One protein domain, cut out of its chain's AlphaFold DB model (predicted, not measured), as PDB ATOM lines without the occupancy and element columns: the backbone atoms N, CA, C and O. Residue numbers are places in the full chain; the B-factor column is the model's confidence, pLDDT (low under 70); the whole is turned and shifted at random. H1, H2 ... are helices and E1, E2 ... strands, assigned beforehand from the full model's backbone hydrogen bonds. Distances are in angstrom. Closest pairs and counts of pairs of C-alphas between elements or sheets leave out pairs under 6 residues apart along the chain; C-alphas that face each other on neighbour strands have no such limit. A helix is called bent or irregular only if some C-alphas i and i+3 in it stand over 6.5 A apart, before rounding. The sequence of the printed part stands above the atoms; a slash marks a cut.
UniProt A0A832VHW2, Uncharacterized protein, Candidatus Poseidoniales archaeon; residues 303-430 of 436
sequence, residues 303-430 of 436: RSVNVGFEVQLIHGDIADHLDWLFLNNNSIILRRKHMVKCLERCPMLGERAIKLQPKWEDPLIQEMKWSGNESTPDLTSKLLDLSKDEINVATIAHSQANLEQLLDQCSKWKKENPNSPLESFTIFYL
ATOM      1  N   ARG A 303      30.425 103.632  12.039       95.31
ATOM      2  CA  ARG A 303      30.264 104.948  12.671       95.31
ATOM      3  C   ARG A 303      29.395 105.806  11.759       95.31
ATOM      4  O   ARG A 303      29.768 106.055  10.618       95.31
ATOM      5  N   SER A 304      28.249 106.261  12.254       95.75
ATOM      6  CA  SER A 304      27.294 107.048  11.465       95.75
ATOM      7  C   SER A 304      27.124 108.460  12.013       95.75
ATOM      8  O   SER A 304      27.069 108.658  13.228       95.75
ATOM      9  N   VAL A 305      27.030 109.438  11.111       96.62
ATOM     10  CA  VAL A 305      26.732 110.838  11.425       96.62
ATOM     11  C   VAL A 305      25.658 111.342  10.465       96.62
ATOM     12  O   VAL A 305      25.815 111.251   9.249       96.62
ATOM     13  N   ASN A 306      24.576 111.906  11.000       96.31
ATOM     14  CA  ASN A 306      23.486 112.446  10.193       96.31
ATOM     15  C   ASN A 306      23.716 113.930   9.863       96.31
ATOM     16  O   ASN A 306      23.865 114.756  10.764       96.31
ATOM     17  N   VAL A 307      23.693 114.265   8.573       94.81
ATOM     18  CA  VAL A 307      23.809 115.641   8.042       94.81
ATOM     19  C   VAL A 307      22.653 115.989   7.091       94.81
ATOM     20  O   VAL A 307      22.794 116.767   6.150       94.81
ATOM     21  N   GLY A 308      21.485 115.381   7.322       92.50
ATOM     22  CA  GLY A 308      20.342 115.359   6.398       92.50
ATOM     23  C   GLY A 308      20.299 114.116   5.498       92.50
ATOM     24  O   GLY A 308      19.301 113.897   4.817       92.50
ATOM     25  N   PHE A 309      21.359 113.312   5.535       96.19
ATOM     26  CA  PHE A 309      21.460 111.908   5.136       96.19
ATOM     27  C   PHE A 309      22.531 111.251   6.027       96.19
ATOM     28  O   PHE A 309      23.263 111.957   6.731       96.19
ATOM     29  N   GLU A 310      22.616 109.923   6.040       97.75
ATOM     30  CA  GLU A 310      23.574 109.194   6.879       97.75
ATOM     31  C   GLU A 310      24.957 109.130   6.218       97.75
ATOM     32  O   GLU A 310      25.134 108.475   5.193       97.75
ATOM     33  N   VAL A 311      25.965 109.759   6.821       97.94
ATOM     34  CA  VAL A 311      27.375 109.533   6.472       97.94
ATOM     35  C   VAL A 311      27.877 108.357   7.299       97.94
ATOM     36  O   VAL A 311      27.918 108.436   8.526       97.94
ATOM     37  N   GLN A 312      28.231 107.256   6.639       97.81
ATOM     38  CA  GLN A 312      28.672 106.013   7.271       97.81
ATOM     39  C   GLN A 312      30.168 105.811   7.043       97.81
ATOM     40  O   GLN A 312      30.633 105.831   5.908       97.81
ATOM     41  N   LEU A 313      30.921 105.584   8.110       97.69
ATOM     42  CA  LEU A 313      32.353 105.317   8.070       97.69
ATOM     43  C   LEU A 313      32.590 103.870   8.496       97.69
ATOM     44  O   LEU A 313      32.097 103.449   9.547       97.69
ATOM     45  N   ILE A 314      33.324 103.124   7.672       96.56
ATOM     46  CA  ILE A 314      33.648 101.714   7.906       96.56
ATOM     47  C   ILE A 314      35.154 101.517   7.747       96.56
ATOM     48  O   ILE A 314      35.713 101.807   6.688       96.56
ATOM     49  N   HIS A 315      35.802 100.987   8.784       95.31
ATOM     50  CA  HIS A 315      37.200 100.570   8.701       95.31
ATOM     51  C   HIS A 315      37.297  99.224   7.968       95.31
ATOM     52  O   HIS A 315      36.720  98.233   8.417       95.31
ATOM     53  N   GLY A 316      37.974  99.193   6.817       94.12
ATOM     54  CA  GLY A 316      38.123  97.996   5.981       94.12
ATOM     55  C   GLY A 316      38.296  98.282   4.483       94.12
ATOM     56  O   GLY A 316      38.063  99.394   4.007       94.12
ATOM     57  N   ASP A 317      38.705  97.265   3.712       93.69
ATOM     58  CA  ASP A 317      38.769  97.349   2.244       93.69
ATOM     59  C   ASP A 317      37.356  97.199   1.666       93.69
ATOM     60  O   ASP A 317      36.697  96.176   1.858       93.69
ATOM     61  N   ILE A 318      36.902  98.188   0.890       95.62
ATOM     62  CA  ILE A 318      35.615  98.145   0.177       95.62
ATOM     63  C   ILE A 318      35.414  96.839  -0.611       95.62
ATOM     64  O   ILE A 318      34.292  96.343  -0.722       95.62
ATOM     65  N   ALA A 319      36.498  96.253  -1.132       92.50
ATOM     66  CA  ALA A 319      36.468  95.033  -1.929       92.50
ATOM     67  C   ALA A 319      36.067  93.782  -1.131       92.50
ATOM     68  O   ALA A 319      35.756  92.759  -1.746       92.50
ATOM     69  N   ASP A 320      36.077  93.851   0.201       91.62
ATOM     70  CA  ASP A 320      35.614  92.774   1.068       91.62
ATOM     71  C   ASP A 320      34.113  92.878   1.358       91.62
ATOM     72  O   ASP A 320      33.509  91.860   1.678       91.62
ATOM     73  N   HIS A 321      33.493  94.047   1.159       93.56
ATOM     74  CA  HIS A 321      32.098  94.343   1.518       93.56
ATOM     75  C   HIS A 321      31.151  94.477   0.311       93.56
ATOM     76  O   HIS A 321      30.044  95.013   0.429       93.56
ATOM     77  N   LEU A 322      31.574  94.024  -0.873       92.25
ATOM     78  CA  LEU A 322      30.813  94.165  -2.122       92.25
ATOM     79  C   LEU A 322      29.456  93.449  -2.082       92.25
ATOM     80  O   LEU A 322      28.486  93.916  -2.674       92.25
ATOM     81  N   ASP A 323      29.379  92.343  -1.348       89.38
ATOM     82  CA  ASP A 323      28.162  91.574  -1.107       89.38
ATOM     83  C   ASP A 323      27.109  92.373  -0.333       89.38
ATOM     84  O   ASP A 323      25.937  92.423  -0.720       89.38
ATOM     85  N   TRP A 324      27.545  93.057   0.724       92.56
ATOM     86  CA  TRP A 324      26.719  93.970   1.504       92.56
ATOM     87  C   TRP A 324      26.300  95.196   0.683       92.56
ATOM     88  O   TRP A 324      25.129  95.590   0.721       92.56
ATOM     89  N   LEU A 325      27.214  95.769  -0.106       94.00
ATOM     90  CA  LEU A 325      26.912  96.903  -0.984       94.00
ATOM     91  C   LEU A 325      25.847  96.543  -2.025       94.00
ATOM     92  O   LEU A 325      24.858  97.269  -2.165       94.00
ATOM     93  N   PHE A 326      25.999  95.392  -2.685       90.50
ATOM     94  CA  PHE A 326      25.028  94.872  -3.646       90.50
ATOM     95  C   PHE A 326      23.657  94.644  -3.001       90.50
ATOM     96  O   PHE A 326      22.627  95.082  -3.526       90.50
ATOM     97  N   LEU A 327      23.622  94.006  -1.827       90.81
ATOM     98  CA  LEU A 327      22.373  93.719  -1.123       90.81
ATOM     99  C   LEU A 327      21.591  94.999  -0.788       90.81
ATOM    100  O   LEU A 327      20.371  95.052  -0.982       90.81
ATOM    101  N   ASN A 328      22.294  96.046  -0.356       91.00
ATOM    102  CA  ASN A 328      21.703  97.331   0.026       91.00
ATOM    103  C   ASN A 328      21.513  98.305  -1.145       91.00
ATOM    104  O   ASN A 328      21.196  99.471  -0.927       91.00
ATOM    105  N   ASN A 329      21.651  97.827  -2.386       90.81
ATOM    106  CA  ASN A 329      21.485  98.637  -3.589       90.81
ATOM    107  C   ASN A 329      22.398  99.876  -3.624       90.81
ATOM    108  O   ASN A 329      21.967 100.933  -4.073       90.81
ATOM    109  N   ASN A 330      23.637  99.752  -3.146       95.25
ATOM    110  CA  ASN A 330      24.596 100.850  -3.218       95.25
ATOM    111  C   ASN A 330      25.107 101.041  -4.643       95.25
ATOM    112  O   ASN A 330      25.405 100.067  -5.343       95.25
ATOM    113  N   SER A 331      25.290 102.302  -5.005       96.56
ATOM    114  CA  SER A 331      26.090 102.731  -6.142       96.56
ATOM    115  C   SER A 331      27.520 102.982  -5.684       96.56
ATOM    116  O   SER A 331      27.752 103.536  -4.611       96.56
ATOM    117  N   ILE A 332      28.500 102.524  -6.459       97.19
ATOM    118  CA  ILE A 332      29.919 102.655  -6.106       97.19
ATOM    119  C   ILE A 332      30.572 103.733  -6.961       97.19
ATOM    120  O   ILE A 332      30.434 103.732  -8.184       97.19
ATOM    121  N   ILE A 333      31.321 104.636  -6.331       96.94
ATOM    122  CA  ILE A 333      32.045 105.711  -7.016       96.94
ATOM    123  C   ILE A 333      33.531 105.633  -6.683       96.94
ATOM    124  O   ILE A 333      33.957 105.877  -5.561       96.94
ATOM    125  N   LEU A 334      34.342 105.228  -7.661       96.31
ATOM    126  CA  LEU A 334      35.745 104.880  -7.428       96.31
ATOM    127  C   LEU A 334      36.641 105.266  -8.605       96.31
ATOM    128  O   LEU A 334      36.225 105.336  -9.765       96.31
ATOM    129  N   ARG A 335      37.934 105.432  -8.306       93.19
ATOM    130  CA  ARG A 335      38.997 105.523  -9.317       93.19
ATOM    131  C   ARG A 335      39.150 104.209 -10.069       93.19
ATOM    132  O   ARG A 335      38.989 103.139  -9.482       93.19
ATOM    133  N   ARG A 336      39.586 104.289 -11.331       91.00
ATOM    134  CA  ARG A 336      39.650 103.153 -12.267       91.00
ATOM    135  C   ARG A 336      40.236 101.877 -11.662       91.00
ATOM    136  O   ARG A 336      39.607 100.836 -11.765       91.00
ATOM    137  N   LYS A 337      41.402 101.948 -11.007       92.06
ATOM    138  CA  LYS A 337      42.061 100.761 -10.424       92.06
ATOM    139  C   LYS A 337      41.181 100.044  -9.389       92.06
ATOM    140  O   LYS A 337      41.048  98.829  -9.446       92.06
ATOM    141  N   HIS A 338      40.574 100.791  -8.466       93.81
ATOM    142  CA  HIS A 338      39.710 100.226  -7.423       93.81
ATOM    143  C   HIS A 338      38.374  99.766  -8.003       93.81
ATOM    144  O   HIS A 338      37.887  98.702  -7.640       93.81
ATOM    145  N   MET A 339      37.828 100.531  -8.951       94.38
ATOM    146  CA  MET A 339      36.599 100.173  -9.647       94.38
ATOM    147  C   MET A 339      36.735  98.844 -10.396       94.38
ATOM    148  O   MET A 339      35.896  97.968 -10.235       94.38
ATOM    149  N   VAL A 340      37.816  98.668 -11.163       91.38
ATOM    150  CA  VAL A 340      38.103  97.414 -11.878       91.38
ATOM    151  C   VAL A 340      38.189  96.248 -10.892       91.38
ATOM    152  O   VAL A 340      37.452  95.286 -11.062       91.38
ATOM    153  N   LYS A 341      38.964  96.380  -9.805       90.75
ATOM    154  CA  LYS A 341      39.059  95.351  -8.751       90.75
ATOM    155  C   LYS A 341      37.684  94.979  -8.171       90.75
ATOM    156  O   LYS A 341      37.411  93.806  -7.936       90.75
ATOM    157  N   CYS A 342      36.818  95.965  -7.922       92.12
ATOM    158  CA  CYS A 342      35.483  95.716  -7.371       92.12
ATOM    159  C   CYS A 342      34.576  94.999  -8.376       92.12
ATOM    160  O   CYS A 342      33.918  94.028  -8.015       92.12
ATOM    161  N   LEU A 343      34.568  95.435  -9.637       89.81
ATOM    162  CA  LEU A 343      33.734  94.836 -10.683       89.81
ATOM    163  C   LEU A 343      34.235  93.461 -11.131       89.81
ATOM    164  O   LEU A 343      33.430  92.632 -11.533       89.81
ATOM    165  N   GLU A 344      35.531  93.177 -11.014       86.44
ATOM    166  CA  GLU A 344      36.072  91.830 -11.212       86.44
ATOM    167  C   GLU A 344      35.555  90.853 -10.150       86.44
ATOM    168  O   GLU A 344      35.277  89.703 -10.471       86.44
ATOM    169  N   ARG A 345      35.389  91.284  -8.895       86.62
ATOM    170  CA  ARG A 345      34.860  90.432  -7.812       86.62
ATOM    171  C   ARG A 345      33.334  90.369  -7.801       86.62
ATOM    172  O   ARG A 345      32.765  89.310  -7.573       86.62
ATOM    173  N   CYS A 346      32.667  91.490  -8.061       86.75
ATOM    174  CA  CYS A 346      31.211  91.596  -8.064       86.75
ATOM    175  C   CYS A 346      30.721  92.380  -9.299       86.75
ATOM    176  O   CYS A 346      30.358  93.556  -9.182       86.75
ATOM    177  N   PRO A 347      30.659  91.731 -10.480       83.88
ATOM    178  CA  PRO A 347      30.218  92.361 -11.733       83.88
ATOM    179  C   PRO A 347      28.819  92.976 -11.648       83.88
ATOM    180  O   PRO A 347      28.533  93.968 -12.308       83.88
ATOM    181  N   MET A 348      27.980  92.438 -10.762       82.81
ATOM    182  CA  MET A 348      26.612  92.891 -10.510       82.81
ATOM    183  C   MET A 348      26.482  94.342 -10.040       82.81
ATOM    184  O   MET A 348      25.400  94.918 -10.124       82.81
ATOM    185  N   LEU A 349      27.563  94.944  -9.541       88.50
ATOM    186  CA  LEU A 349      27.593  96.368  -9.208       88.50
ATOM    187  C   LEU A 349      27.797  97.257 -10.449       88.50
ATOM    188  O   LEU A 349      27.725  98.475 -10.334       88.50
ATOM    189  N   GLY A 350      28.038  96.672 -11.627       87.94
ATOM    190  CA  GLY A 350      28.395  97.374 -12.860       87.94
ATOM    191  C   GLY A 350      27.354  98.383 -13.343       87.94
ATOM    192  O   GLY A 350      27.736  99.483 -13.733       87.94
ATOM    193  N   GLU A 351      26.060  98.060 -13.251       84.81
ATOM    194  CA  GLU A 351      24.959  98.979 -13.610       84.81
ATOM    195  C   GLU A 351      24.893 100.214 -12.697       84.81
ATOM    196  O   GLU A 351      24.317 101.231 -13.063       84.81
ATOM    197  N   ARG A 352      25.491 100.120 -11.506       89.06
ATOM    198  CA  ARG A 352      25.497 101.149 -10.458       89.06
ATOM    199  C   ARG A 352      26.904 101.667 -10.160       89.06
ATOM    200  O   ARG A 352      27.188 102.192  -9.083       89.06
ATOM    201  N   ALA A 353      27.820 101.471 -11.102       92.56
ATOM    202  CA  ALA A 353      29.209 101.862 -10.965       92.56
ATOM    203  C   ALA A 353      29.467 103.199 -11.662       92.56
ATOM    204  O   ALA A 353      29.524 103.280 -12.890       92.56
ATOM    205  N   ILE A 354      29.738 104.237 -10.875       93.69
ATOM    206  CA  ILE A 354      30.153 105.548 -11.371       93.69
ATOM    207  C   ILE A 354      31.673 105.527 -11.562       93.69
ATOM    208  O   ILE A 354      32.469 105.646 -10.622       93.69
ATOM    209  N   LYS A 355      32.097 105.318 -12.811       91.31
ATOM    210  CA  LYS A 355      33.510 105.196 -13.195       91.31
ATOM    211  C   LYS A 355      34.127 106.587 -13.345       91.31
ATOM    212  O   LYS A 355      33.994 107.203 -14.390       91.31
ATOM    213  N   LEU A 356      34.869 107.059 -12.339       90.44
ATOM    214  CA  LEU A 356      35.480 108.405 -12.359       90.44
ATOM    215  C   LEU A 356      36.482 108.629 -13.501       90.44
ATOM    216  O   LEU A 356      36.715 109.757 -13.926       90.44
ATOM    217  N   GLN A 357      37.117 107.550 -13.955       88.56
ATOM    218  CA  GLN A 357      38.148 107.551 -14.990       88.56
ATOM    219  C   GLN A 357      37.836 106.431 -15.996       88.56
ATOM    220  O   GLN A 357      38.450 105.355 -15.924       88.56
ATOM    221  N   PRO A 358      36.830 106.625 -16.867       84.94
ATOM    222  CA  PRO A 358      36.482 105.654 -17.898       84.94
ATOM    223  C   PRO A 358      37.660 105.439 -18.866       84.94
ATOM    224  O   PRO A 358      38.593 106.233 -18.940       84.94
ATOM    225  N   LYS A 359      37.685 104.293 -19.563       80.31
ATOM    226  CA  LYS A 359      38.833 103.911 -20.410       80.31
ATOM    227  C   LYS A 359      38.885 104.691 -21.729       80.31
ATOM    228  O   LYS A 359      39.982 104.933 -22.222       80.31
ATOM    229  N   TRP A 360      37.722 105.009 -22.289       82.31
ATOM    230  CA  TRP A 360      37.559 105.524 -23.654       82.31
ATOM    231  C   TRP A 360      36.865 106.889 -23.707       82.31
ATOM    232  O   TRP A 360      36.599 107.396 -24.790       82.31
ATOM    233  N   GLU A 361      36.564 107.459 -22.546       86.62
ATOM    234  CA  GLU A 361      35.845 108.718 -22.382       86.62
ATOM    235  C   GLU A 361      36.666 109.643 -21.483       86.62
ATOM    236  O   GLU A 361      37.598 109.201 -20.795       86.62
ATOM    237  N   ASP A 362      36.309 110.922 -21.474       87.06
ATOM    238  CA  ASP A 362      36.948 111.895 -20.602       87.06
ATOM    239  C   ASP A 362      36.679 111.585 -19.116       87.06
ATOM    240  O   ASP A 362      35.610 111.083 -18.755       87.06
ATOM    241  N   PRO A 363      37.632 111.888 -18.215       90.50
ATOM    242  CA  PRO A 363      37.409 111.775 -16.780       90.50
ATOM    243  C   PRO A 363      36.206 112.608 -16.330       90.50
ATOM    244  O   PRO A 363      36.085 113.779 -16.695       90.50
ATOM    245  N   LEU A 364      35.383 112.044 -15.441       92.38
ATOM    246  CA  LEU A 364      34.243 112.762 -14.852       92.38
ATOM    247  C   LEU A 364      34.695 113.953 -13.992       92.38
ATOM    248  O   LEU A 364      33.961 114.922 -13.819       92.38
ATOM    249  N   ILE A 365      35.923 113.889 -13.463       91.56
ATOM    250  CA  ILE A 365      36.592 114.988 -12.764       91.56
ATOM    251  C   ILE A 365      37.974 115.176 -13.396       91.56
ATOM    252  O   ILE A 365      38.864 114.333 -13.244       91.56
ATOM    253  N   GLN A 366      38.149 116.291 -14.103       89.75
ATOM    254  CA  GLN A 366      39.407 116.654 -14.757       89.75
ATOM    255  C   GLN A 366      40.528 116.859 -13.729       89.75
ATOM    256  O   GLN A 366      40.298 117.422 -12.658       89.75
ATOM    257  N   GLU A 367      41.730 116.366 -14.052       89.06
ATOM    258  CA  GLU A 367      42.949 116.485 -13.226       89.06
ATOM    259  C   GLU A 367      42.772 116.059 -11.753       89.06
ATOM    260  O   GLU A 367      43.411 116.585 -10.839       89.06
ATOM    261  N   MET A 368      41.889 115.087 -11.502       93.00
ATOM    262  CA  MET A 368      41.546 114.667 -10.146       93.00
ATOM    263  C   MET A 368      42.755 114.126  -9.366       93.00
ATOM    264  O   MET A 368      43.353 113.106  -9.724       93.00
ATOM    265  N   LYS A 369      43.018 114.737  -8.209       93.56
ATOM    266  CA  LYS A 369      43.926 114.256  -7.164       93.56
ATOM    267  C   LYS A 369      43.091 113.736  -5.997       93.56
ATOM    268  O   LYS A 369      42.345 114.482  -5.374       93.56
ATOM    269  N   TRP A 370      43.193 112.439  -5.724       94.50
ATOM    270  CA  TRP A 370      42.283 111.749  -4.800       94.50
ATOM    271  C   TRP A 370      42.476 112.113  -3.327       94.50
ATOM    272  O   TRP A 370      41.496 112.238  -2.602       94.50
ATOM    273  N   SER A 371      43.724 112.242  -2.876       92.81
ATOM    274  CA  SER A 371      44.063 112.407  -1.459       92.81
ATOM    275  C   SER A 371      45.395 113.138  -1.257       92.81
ATOM    276  O   SER A 371      46.153 113.323  -2.214       92.81
ATOM    277  N   GLY A 372      45.668 113.541  -0.012       89.62
ATOM    278  CA  GLY A 372      46.869 114.282   0.404       89.62
ATOM    279  C   GLY A 372      46.738 115.789   0.187       89.62
ATOM    280  O   GLY A 372      45.765 116.227  -0.409       89.62
ATOM    281  N   ASN A 373      47.693 116.603   0.649       88.69
ATOM    282  CA  ASN A 373      47.593 118.081   0.705       88.69
ATOM    283  C   ASN A 373      47.170 118.776  -0.603       88.69
ATOM    284  O   ASN A 373      46.596 119.859  -0.571       88.69
ATOM    285  N   GLU A 374      47.443 118.159  -1.752       91.25
ATOM    286  CA  GLU A 374      47.061 118.664  -3.075       91.25
ATOM    287  C   GLU A 374      45.783 118.012  -3.629       91.25
ATOM    288  O   GLU A 374      45.525 118.075  -4.830       91.25
ATOM    289  N   SER A 375      44.997 117.331  -2.791       93.00
ATOM    290  CA  SER A 375      43.744 116.694  -3.189       93.00
ATOM    291  C   SER A 375      42.820 117.704  -3.849       93.00
ATOM    292  O   SER A 375      42.763 118.861  -3.427       93.00
ATOM    293  N   THR A 376      42.053 117.257  -4.841       94.19
ATOM    294  CA  THR A 376      41.073 118.095  -5.524       94.19
ATOM    295  C   THR A 376      40.165 118.790  -4.501       94.19
ATOM    296  O   THR A 376      39.575 118.107  -3.659       94.19
ATOM    297  N   PRO A 377      40.040 120.129  -4.558       92.25
ATOM    298  CA  PRO A 377      39.148 120.864  -3.671       92.25
ATOM    299  C   PRO A 377      37.705 120.379  -3.801       92.25
ATOM    300  O   PRO A 377      37.248 120.076  -4.910       92.25
ATOM    301  N   ASP A 378      37.016 120.313  -2.662       92.44
ATOM    302  CA  ASP A 378      35.611 119.912  -2.540       92.44
ATOM    303  C   ASP A 378      35.287 118.563  -3.199       92.44
ATOM    304  O   ASP A 378      34.212 118.366  -3.768       92.44
ATOM    305  N   LEU A 379      36.239 117.620  -3.152       95.62
ATOM    306  CA  LEU A 379      36.079 116.313  -3.785       95.62
ATOM    307  C   LEU A 379      34.826 115.584  -3.282       95.62
ATOM    308  O   LEU A 379      34.120 115.024  -4.111       95.62
ATOM    309  N   THR A 380      34.493 115.653  -1.988       96.50
ATOM    310  CA  THR A 380      33.262 115.042  -1.451       96.50
ATOM    311  C   THR A 380      32.026 115.553  -2.187       96.50
ATOM    312  O   THR A 380      31.247 114.757  -2.705       96.50
ATOM    313  N   SER A 381      31.865 116.877  -2.293       95.56
ATOM    314  CA  SER A 381      30.727 117.490  -2.988       95.56
ATOM    315  C   SER A 381      30.677 117.077  -4.459       95.56
ATOM    316  O   SER A 381      29.612 116.722  -4.948       95.56
ATOM    317  N   LYS A 382      31.828 117.011  -5.144       96.31
ATOM    318  CA  LYS A 382      31.897 116.546  -6.543       96.31
ATOM    319  C   LYS A 382      31.484 115.083  -6.703       96.31
ATOM    320  O   LYS A 382      30.834 114.738  -7.684       96.31
ATOM    321  N   LEU A 383      31.864 114.211  -5.767       96.81
ATOM    322  CA  LEU A 383      31.444 112.806  -5.776       96.81
ATOM    323  C   LEU A 383      29.931 112.678  -5.540       96.81
ATOM    324  O   LEU A 383      29.269 111.883  -6.208       96.81
ATOM    325  N   LEU A 384      29.381 113.483  -4.629       96.31
ATOM    326  CA  LEU A 384      27.944 113.535  -4.363       96.31
ATOM    327  C   LEU A 384      27.163 114.081  -5.567       96.31
ATOM    328  O   LEU A 384      26.137 113.515  -5.922       96.31
ATOM    329  N   ASP A 385      27.672 115.094  -6.273       95.81
ATOM    330  CA  ASP A 385      27.045 115.611  -7.500       95.81
ATOM    331  C   ASP A 385      26.936 114.549  -8.601       95.81
ATOM    332  O   ASP A 385      25.913 114.458  -9.283       95.81
ATOM    333  N   LEU A 386      27.968 113.711  -8.754       94.88
ATOM    334  CA  LEU A 386      27.973 112.600  -9.710       94.88
ATOM    335  C   LEU A 386      26.998 111.475  -9.337       94.88
ATOM    336  O   LEU A 386      26.671 110.653 -10.186       94.88
ATOM    337  N   SER A 387      26.550 111.432  -8.083       92.75
ATOM    338  CA  SER A 387      25.678 110.395  -7.528       92.75
ATOM    339  C   SER A 387      24.381 110.965  -6.944       92.75
ATOM    340  O   SER A 387      23.703 110.320  -6.152       92.75
ATOM    341  N   LYS A 388      24.008 112.182  -7.350       91.38
ATOM    342  CA  LYS A 388      22.917 112.959  -6.744       91.38
ATOM    343  C   LYS A 388      21.539 112.307  -6.845       91.38
ATOM    344  O   LYS A 388      20.672 112.642  -6.041       91.38
ATOM    345  N   ASP A 389      21.347 111.438  -7.835       92.75
ATOM    346  CA  ASP A 389      20.095 110.731  -8.121       92.75
ATOM    347  C   ASP A 389      20.074 109.319  -7.495       92.75
ATOM    348  O   ASP A 389      19.069 108.613  -7.571       92.75
ATOM    349  N   GLU A 390      21.168 108.914  -6.846       94.12
ATOM    350  CA  GLU A 390      21.313 107.625  -6.175       94.12
ATOM    351  C   GLU A 390      20.783 107.676  -4.736       94.12
ATOM    352  O   GLU A 390      20.868 108.695  -4.051       94.12
ATOM    353  N   ILE A 391      20.260 106.547  -4.250       95.62
ATOM    354  CA  ILE A 391      19.734 106.429  -2.878       95.62
ATOM    355  C   ILE A 391      20.867 106.150  -1.884       95.62
ATOM    356  O   ILE A 391      20.942 106.764  -0.824       95.62
ATOM    357  N   ASN A 392      21.765 105.222  -2.221       97.31
ATOM    358  CA  ASN A 392      22.879 104.812  -1.368       97.31
ATOM    359  C   ASN A 392      24.162 104.836  -2.187       97.31
ATOM    360  O   ASN A 392      24.210 104.244  -3.266       97.31
ATOM    361  N   VAL A 393      25.201 105.491  -1.680       97.62
ATOM    362  CA  VAL A 393      26.465 105.666  -2.401       97.62
ATOM    363  C   VAL A 393      27.617 105.211  -1.526       97.62
ATOM    364  O   VAL A 393      27.671 105.551  -0.350       97.62
ATOM    365  N   ALA A 394      28.566 104.475  -2.099       98.25
ATOM    366  CA  ALA A 394      29.773 104.033  -1.420       98.25
ATOM    367  C   ALA A 394      31.045 104.454  -2.163       98.25
ATOM    368  O   ALA A 394      31.151 104.354  -3.388       98.25
ATOM    369  N   THR A 395      32.040 104.892  -1.398       98.00
ATOM    370  CA  THR A 395      33.374 105.273  -1.870       98.00
ATOM    371  C   THR A 395      34.443 104.849  -0.859       98.00
ATOM    372  O   THR A 395      34.154 104.215   0.155       98.00
ATOM    373  N   ILE A 396      35.696 105.192  -1.136       97.50
ATOM    374  CA  ILE A 396      36.828 105.013  -0.222       97.50
ATOM    375  C   ILE A 396      37.316 106.365   0.317       97.50
ATOM    376  O   ILE A 396      36.969 107.423  -0.218       97.50
ATOM    377  N   ALA A 397      38.139 106.326   1.365       96.50
ATOM    378  CA  ALA A 397      38.768 107.493   1.970       96.50
ATOM    379  C   ALA A 397      39.452 108.376   0.919       96.50
ATOM    380  O   ALA A 397      40.136 107.878   0.018       96.50
ATOM    381  N   HIS A 398      39.239 109.683   1.019       95.69
ATOM    382  CA  HIS A 398      39.665 110.678   0.037       95.69
ATOM    383  C   HIS A 398      39.925 112.040   0.697       95.69
ATOM    384  O   HIS A 398      39.703 112.227   1.894       95.69
ATOM    385  N   SER A 399      40.414 113.002  -0.087       93.38
ATOM    386  CA  SER A 399      40.820 114.329   0.394       93.38
ATOM    387  C   SER A 399      41.889 114.240   1.496       93.38
ATOM    388  O   SER A 399      42.870 113.510   1.325       93.38
ATOM    389  N   GLN A 400      41.737 114.980   2.600       92.94
ATOM    390  CA  GLN A 400      42.618 114.881   3.772       92.94
ATOM    391  C   GLN A 400      42.169 113.809   4.772       92.94
ATOM    392  O   GLN A 400      42.700 113.772   5.875       92.94
ATOM    393  N   ALA A 401      41.142 113.016   4.435       92.75
ATOM    394  CA  ALA A 401      40.489 112.087   5.356       92.75
ATOM    395  C   ALA A 401      40.115 112.722   6.714       92.75
ATOM    396  O   ALA A 401      40.172 112.091   7.764       92.75
ATOM    397  N   ASN A 402      39.736 114.003   6.706       94.25
ATOM    398  CA  ASN A 402      39.357 114.741   7.904       94.25
ATOM    399  C   ASN A 402      37.831 114.732   8.075       94.25
ATOM    400  O   ASN A 402      37.094 115.052   7.139       94.25
ATOM    401  N   LEU A 403      37.360 114.382   9.275       95.50
ATOM    402  CA  LEU A 403      35.932 114.247   9.552       95.50
ATOM    403  C   LEU A 403      35.179 115.579   9.470       95.50
ATOM    404  O   LEU A 403      34.104 115.637   8.884       95.50
ATOM    405  N   GLU A 404      35.734 116.652  10.032       95.38
ATOM    406  CA  GLU A 404      35.094 117.971  10.018       95.38
ATOM    407  C   GLU A 404      34.932 118.485   8.583       95.38
ATOM    408  O   GLU A 404      33.835 118.885   8.190       95.38
ATOM    409  N   GLN A 405      35.988 118.369   7.768       94.94
ATOM    410  CA  GLN A 405      35.950 118.711   6.345       94.94
ATOM    411  C   GLN A 405      34.876 117.913   5.594       94.94
ATOM    412  O   GLN A 405      34.130 118.481   4.795       94.94
ATOM    413  N   LEU A 406      34.807 116.599   5.831       97.00
ATOM    414  CA  LEU A 406      33.819 115.724   5.208       97.00
ATOM    415  C   LEU A 406      32.392 116.175   5.546       97.00
ATOM    416  O   LEU A 406      31.569 116.363   4.650       97.00
ATOM    417  N   LEU A 407      32.103 116.369   6.835       97.19
ATOM    418  CA  LEU A 407      30.763 116.714   7.308       97.19
ATOM    419  C   LEU A 407      30.326 118.109   6.853       97.19
ATOM    420  O   LEU A 407      29.150 118.285   6.520       97.19
ATOM    421  N   ASP A 408      31.240 119.083   6.795       96.19
ATOM    422  CA  ASP A 408      30.948 120.418   6.262       96.19
ATOM    423  C   ASP A 408      30.581 120.353   4.771       96.19
ATOM    424  O   ASP A 408      29.531 120.862   4.366       96.19
ATOM    425  N   GLN A 409      31.366 119.626   3.965       96.75
ATOM    426  CA  GLN A 409      31.084 119.446   2.537       96.75
ATOM    427  C   GLN A 409      29.763 118.706   2.291       96.75
ATOM    428  O   GLN A 409      28.977 119.136   1.443       96.75
ATOM    429  N   CYS A 410      29.472 117.642   3.046       97.19
ATOM    430  CA  CYS A 410      28.190 116.935   2.962       97.19
ATOM    431  C   CYS A 410      27.011 117.837   3.362       97.19
ATOM    432  O   CYS A 410      25.997 117.882   2.663       97.19
ATOM    433  N   SER A 411      27.146 118.590   4.458       96.50
ATOM    434  CA  SER A 411      26.099 119.493   4.958       96.50
ATOM    435  C   SER A 411      25.815 120.631   3.980       96.50
ATOM    436  O   SER A 411      24.656 120.979   3.742       96.50
ATOM    437  N   LYS A 412      26.867 121.220   3.401       96.75
ATOM    438  CA  LYS A 412      26.755 122.242   2.359       96.75
ATOM    439  C   LYS A 412      26.063 121.674   1.122       96.75
ATOM    440  O   LYS A 412      25.071 122.242   0.673       96.75
ATOM    441  N   TRP A 413      26.511 120.513   0.647       97.31
ATOM    442  CA  TRP A 413      25.929 119.856  -0.520       97.31
ATOM    443  C   TRP A 413      24.442 119.527  -0.328       97.31
ATOM    444  O   TRP A 413      23.639 119.787  -1.222       97.31
ATOM    445  N   LYS A 414      24.031 119.032   0.853       96.25
ATOM    446  CA  LYS A 414      22.614 118.738   1.138       96.25
ATOM    447  C   LYS A 414      21.740 119.993   1.147       96.25
ATOM    448  O   LYS A 414      20.595 119.935   0.703       96.25
ATOM    449  N   LYS A 415      22.261 121.128   1.630       96.00
ATOM    450  CA  LYS A 415      21.553 122.420   1.571       96.00
ATOM    451  C   LYS A 415      21.350 122.890   0.130       96.00
ATOM    452  O   LYS A 415      20.306 123.460  -0.171       96.00
ATOM    453  N   GLU A 416      22.329 122.651  -0.737       96.12
ATOM    454  CA  GLU A 416      22.276 122.997  -2.163       96.12
ATOM    455  C   GLU A 416      21.396 122.018  -2.967       96.12
ATOM    456  O   GLU A 416      20.751 122.422  -3.932       96.12
ATOM    457  N   ASN A 417      21.286 120.762  -2.518       95.94
ATOM    458  CA  ASN A 417      20.525 119.687  -3.164       95.94
ATOM    459  C   ASN A 417      19.430 119.098  -2.242       95.94
ATOM    460  O   ASN A 417      19.434 117.896  -1.948       95.94
ATOM    461  N   PRO A 418      18.443 119.898  -1.787       93.44
ATOM    462  CA  PRO A 418      17.466 119.456  -0.787       93.44
ATOM    463  C   PRO A 418      16.598 118.282  -1.264       93.44
ATOM    464  O   PRO A 418      16.221 117.435  -0.455       93.44
ATOM    465  N   ASN A 419      16.345 118.196  -2.574       94.00
ATOM    466  CA  ASN A 419      15.489 117.183  -3.196       94.00
ATOM    467  C   ASN A 419      16.220 115.890  -3.586       94.00
ATOM    468  O   ASN A 419      15.581 114.994  -4.133       94.00
ATOM    469  N   SER A 420      17.534 115.786  -3.354       94.50
ATOM    470  CA  SER A 420      18.253 114.541  -3.648       94.50
ATOM    471  C   SER A 420      17.671 113.377  -2.824       94.50
ATOM    472  O   SER A 420      17.461 113.559  -1.614       94.50
ATOM    473  N   PRO A 421      17.439 112.200  -3.446       95.56
ATOM    474  CA  PRO A 421      16.975 110.988  -2.775       95.56
ATOM    475  C   PRO A 421      18.057 110.288  -1.940       95.56
ATOM    476  O   PRO A 421      17.774 109.230  -1.385       95.56
ATOM    477  N   LEU A 422      19.273 110.839  -1.854       96.00
ATOM    478  CA  LEU A 422      20.375 110.245  -1.104       96.00
ATOM    479  C   LEU A 422      20.001 110.045   0.374       96.00
ATOM    480  O   LEU A 422      19.762 111.008   1.107       96.00
ATOM    481  N   GLU A 423      19.991 108.787   0.803       96.81
ATOM    482  CA  GLU A 423      19.761 108.346   2.178       96.81
ATOM    483  C   GLU A 423      21.077 108.041   2.899       96.81
ATOM    484  O   GLU A 423      21.192 108.328   4.094       96.81
ATOM    485  N   SER A 424      22.081 107.494   2.195       97.44
ATOM    486  CA  SER A 424      23.382 107.184   2.797       97.44
ATOM    487  C   SER A 424      24.592 107.406   1.884       97.44
ATOM    488  O   SER A 424      24.563 107.114   0.687       97.44
ATOM    489  N   PHE A 425      25.684 107.884   2.485       97.94
ATOM    490  CA  PHE A 425      27.007 107.998   1.878       97.94
ATOM    491  C   PHE A 425      28.028 107.238   2.727       97.94
ATOM    492  O   PHE A 425      28.388 107.662   3.824       97.94
ATOM    493  N   THR A 426      28.475 106.093   2.224       98.19
ATOM    494  CA  THR A 426      29.385 105.180   2.911       98.19
ATOM    495  C   THR A 426      30.821 105.395   2.451       98.19
ATOM    496  O   THR A 426      31.104 105.420   1.252       98.19
ATOM    497  N   ILE A 427      31.752 105.498   3.395       98.06
ATOM    498  CA  ILE A 427      33.179 105.671   3.139       98.06
ATOM    499  C   ILE A 427      33.948 104.555   3.834       98.06
ATOM    500  O   ILE A 427      33.895 104.406   5.056       98.06
ATOM    501  N   PHE A 428      34.690 103.795   3.035       97.62
ATOM    502  CA  PHE A 428      35.623 102.783   3.512       97.62
ATOM    503  C   PHE A 428      37.017 103.378   3.688       97.62
ATOM    504  O   PHE A 428      37.540 104.009   2.766       97.62
ATOM    505  N   TYR A 429      37.636 103.162   4.841       96.25
ATOM    506  CA  TYR A 429      38.971 103.670   5.153       96.25
ATOM    507  C   TYR A 429      39.857 102.561   5.725       96.25
ATOM    508  O   TYR A 429      39.367 101.633   6.363       96.25
ATOM    509  N   LEU A 430      41.163 102.625   5.450       94.19
ATOM    510  CA  LEU A 430      42.130 101.603   5.878       94.19
ATOM    511  C   LEU A 430      43.018 102.083   7.029       94.19
ATOM    512  O   LEU A 430      43.417 101.266   7.856       94.19
TER     513      LEU A 430
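Overview. This is residues 303 to 430 of the 436 residues of an uncharacterized protein of Candidatus Poseidoniales archaeon (UniProt A0A832VHW2). A twisted sheet of six strands makes the middle slab, with H4 and H5 over one face and H2 over the other, while short H1 and H3 only graze it. A long unnamed stretch, residues 356 to 378, loops from E4 to H4. The printed part has 128 residues, with five named helices and six named strands in the order E1 E2 H1 E3 H2 H3 E4 H4 E5 H5 E6, a mixed class. The sheet, E1 E2 E6 E5 E3 E4, is mixed; the whole is compact, radius of gyration of the C-alphas 13.6 A, and spans 35 by 32 by 29 A.

Arrangement. Start at edge strand E1, residues 303 to 306, a hairpin with E2, residues 310 to 315: antiparallel, N 305 to O 311 2.9 A, within hydrogen-bond range. Parallel neighbours follow, also within that range: E6, residues 424 to 429, by E2 (N 312 to O 425, 2.8 A); E5, residues 392 to 396, by E6 (N 393 to O 424, 2.9 A); E3, residues 331 to 334, by E5 (N 331 to O 392, 2.8 A); and edge strand E4, residues 353 to 355, by E3 (N 354 to O 332, 2.8 A). Look for H5, residues 403 to 416, on the sheet at a height of 10.0 A. On the same face H4, residues 379 to 386, has a height of 9.3 A and touches H5; their closest C-alphas, Ser 381 and Gln 409, are 5.9 A apart. On the opposite face H2, residues 336 to 345, has a height of 9.1 A. H1, residues 322 to 327, and H3, residues 347 to 352, are close but not clearly touching; their closest C-alphas, Phe 326 and Leu 349, are 6.3 A apart. E3, H2 H3, E4 and E5, H5, E6 are strand-helix-strand units, parallel neighbour strands with helices between; E2, H1, E3 and E4, H4, E5 are split ones, other strands lying between; each crossover is right-handed. Every O i to N i+4 pair is within range in H1, H2, H4 and H5; irregular H3, with C-alphas 348 and 351 7.0 A apart, has 0 of 2, and 2 of 3 O i to N i+3 pairs.

Along the chain. Find C-alpha 303 at (30.264, 104.948, 12.671), where E1 begins. H5 runs 20.0 A from C-alpha 403 at (35.932, 114.247, 9.552); H2 spans 14.3 A, E5 14.0 A, and E2 and E6 16.2 A each. E6 ends at C-alpha 429, (38.971, 103.670, 5.153).

Size, cuts and confidence. The C-alphas farthest apart, those of Asn 306 and Trp 360, are 37.3 A apart. The printed part has no cut; its long link is E4 to H4, 23 residues. Mean pLDDT of the printed part is 93.4, and no printed residue is under 70.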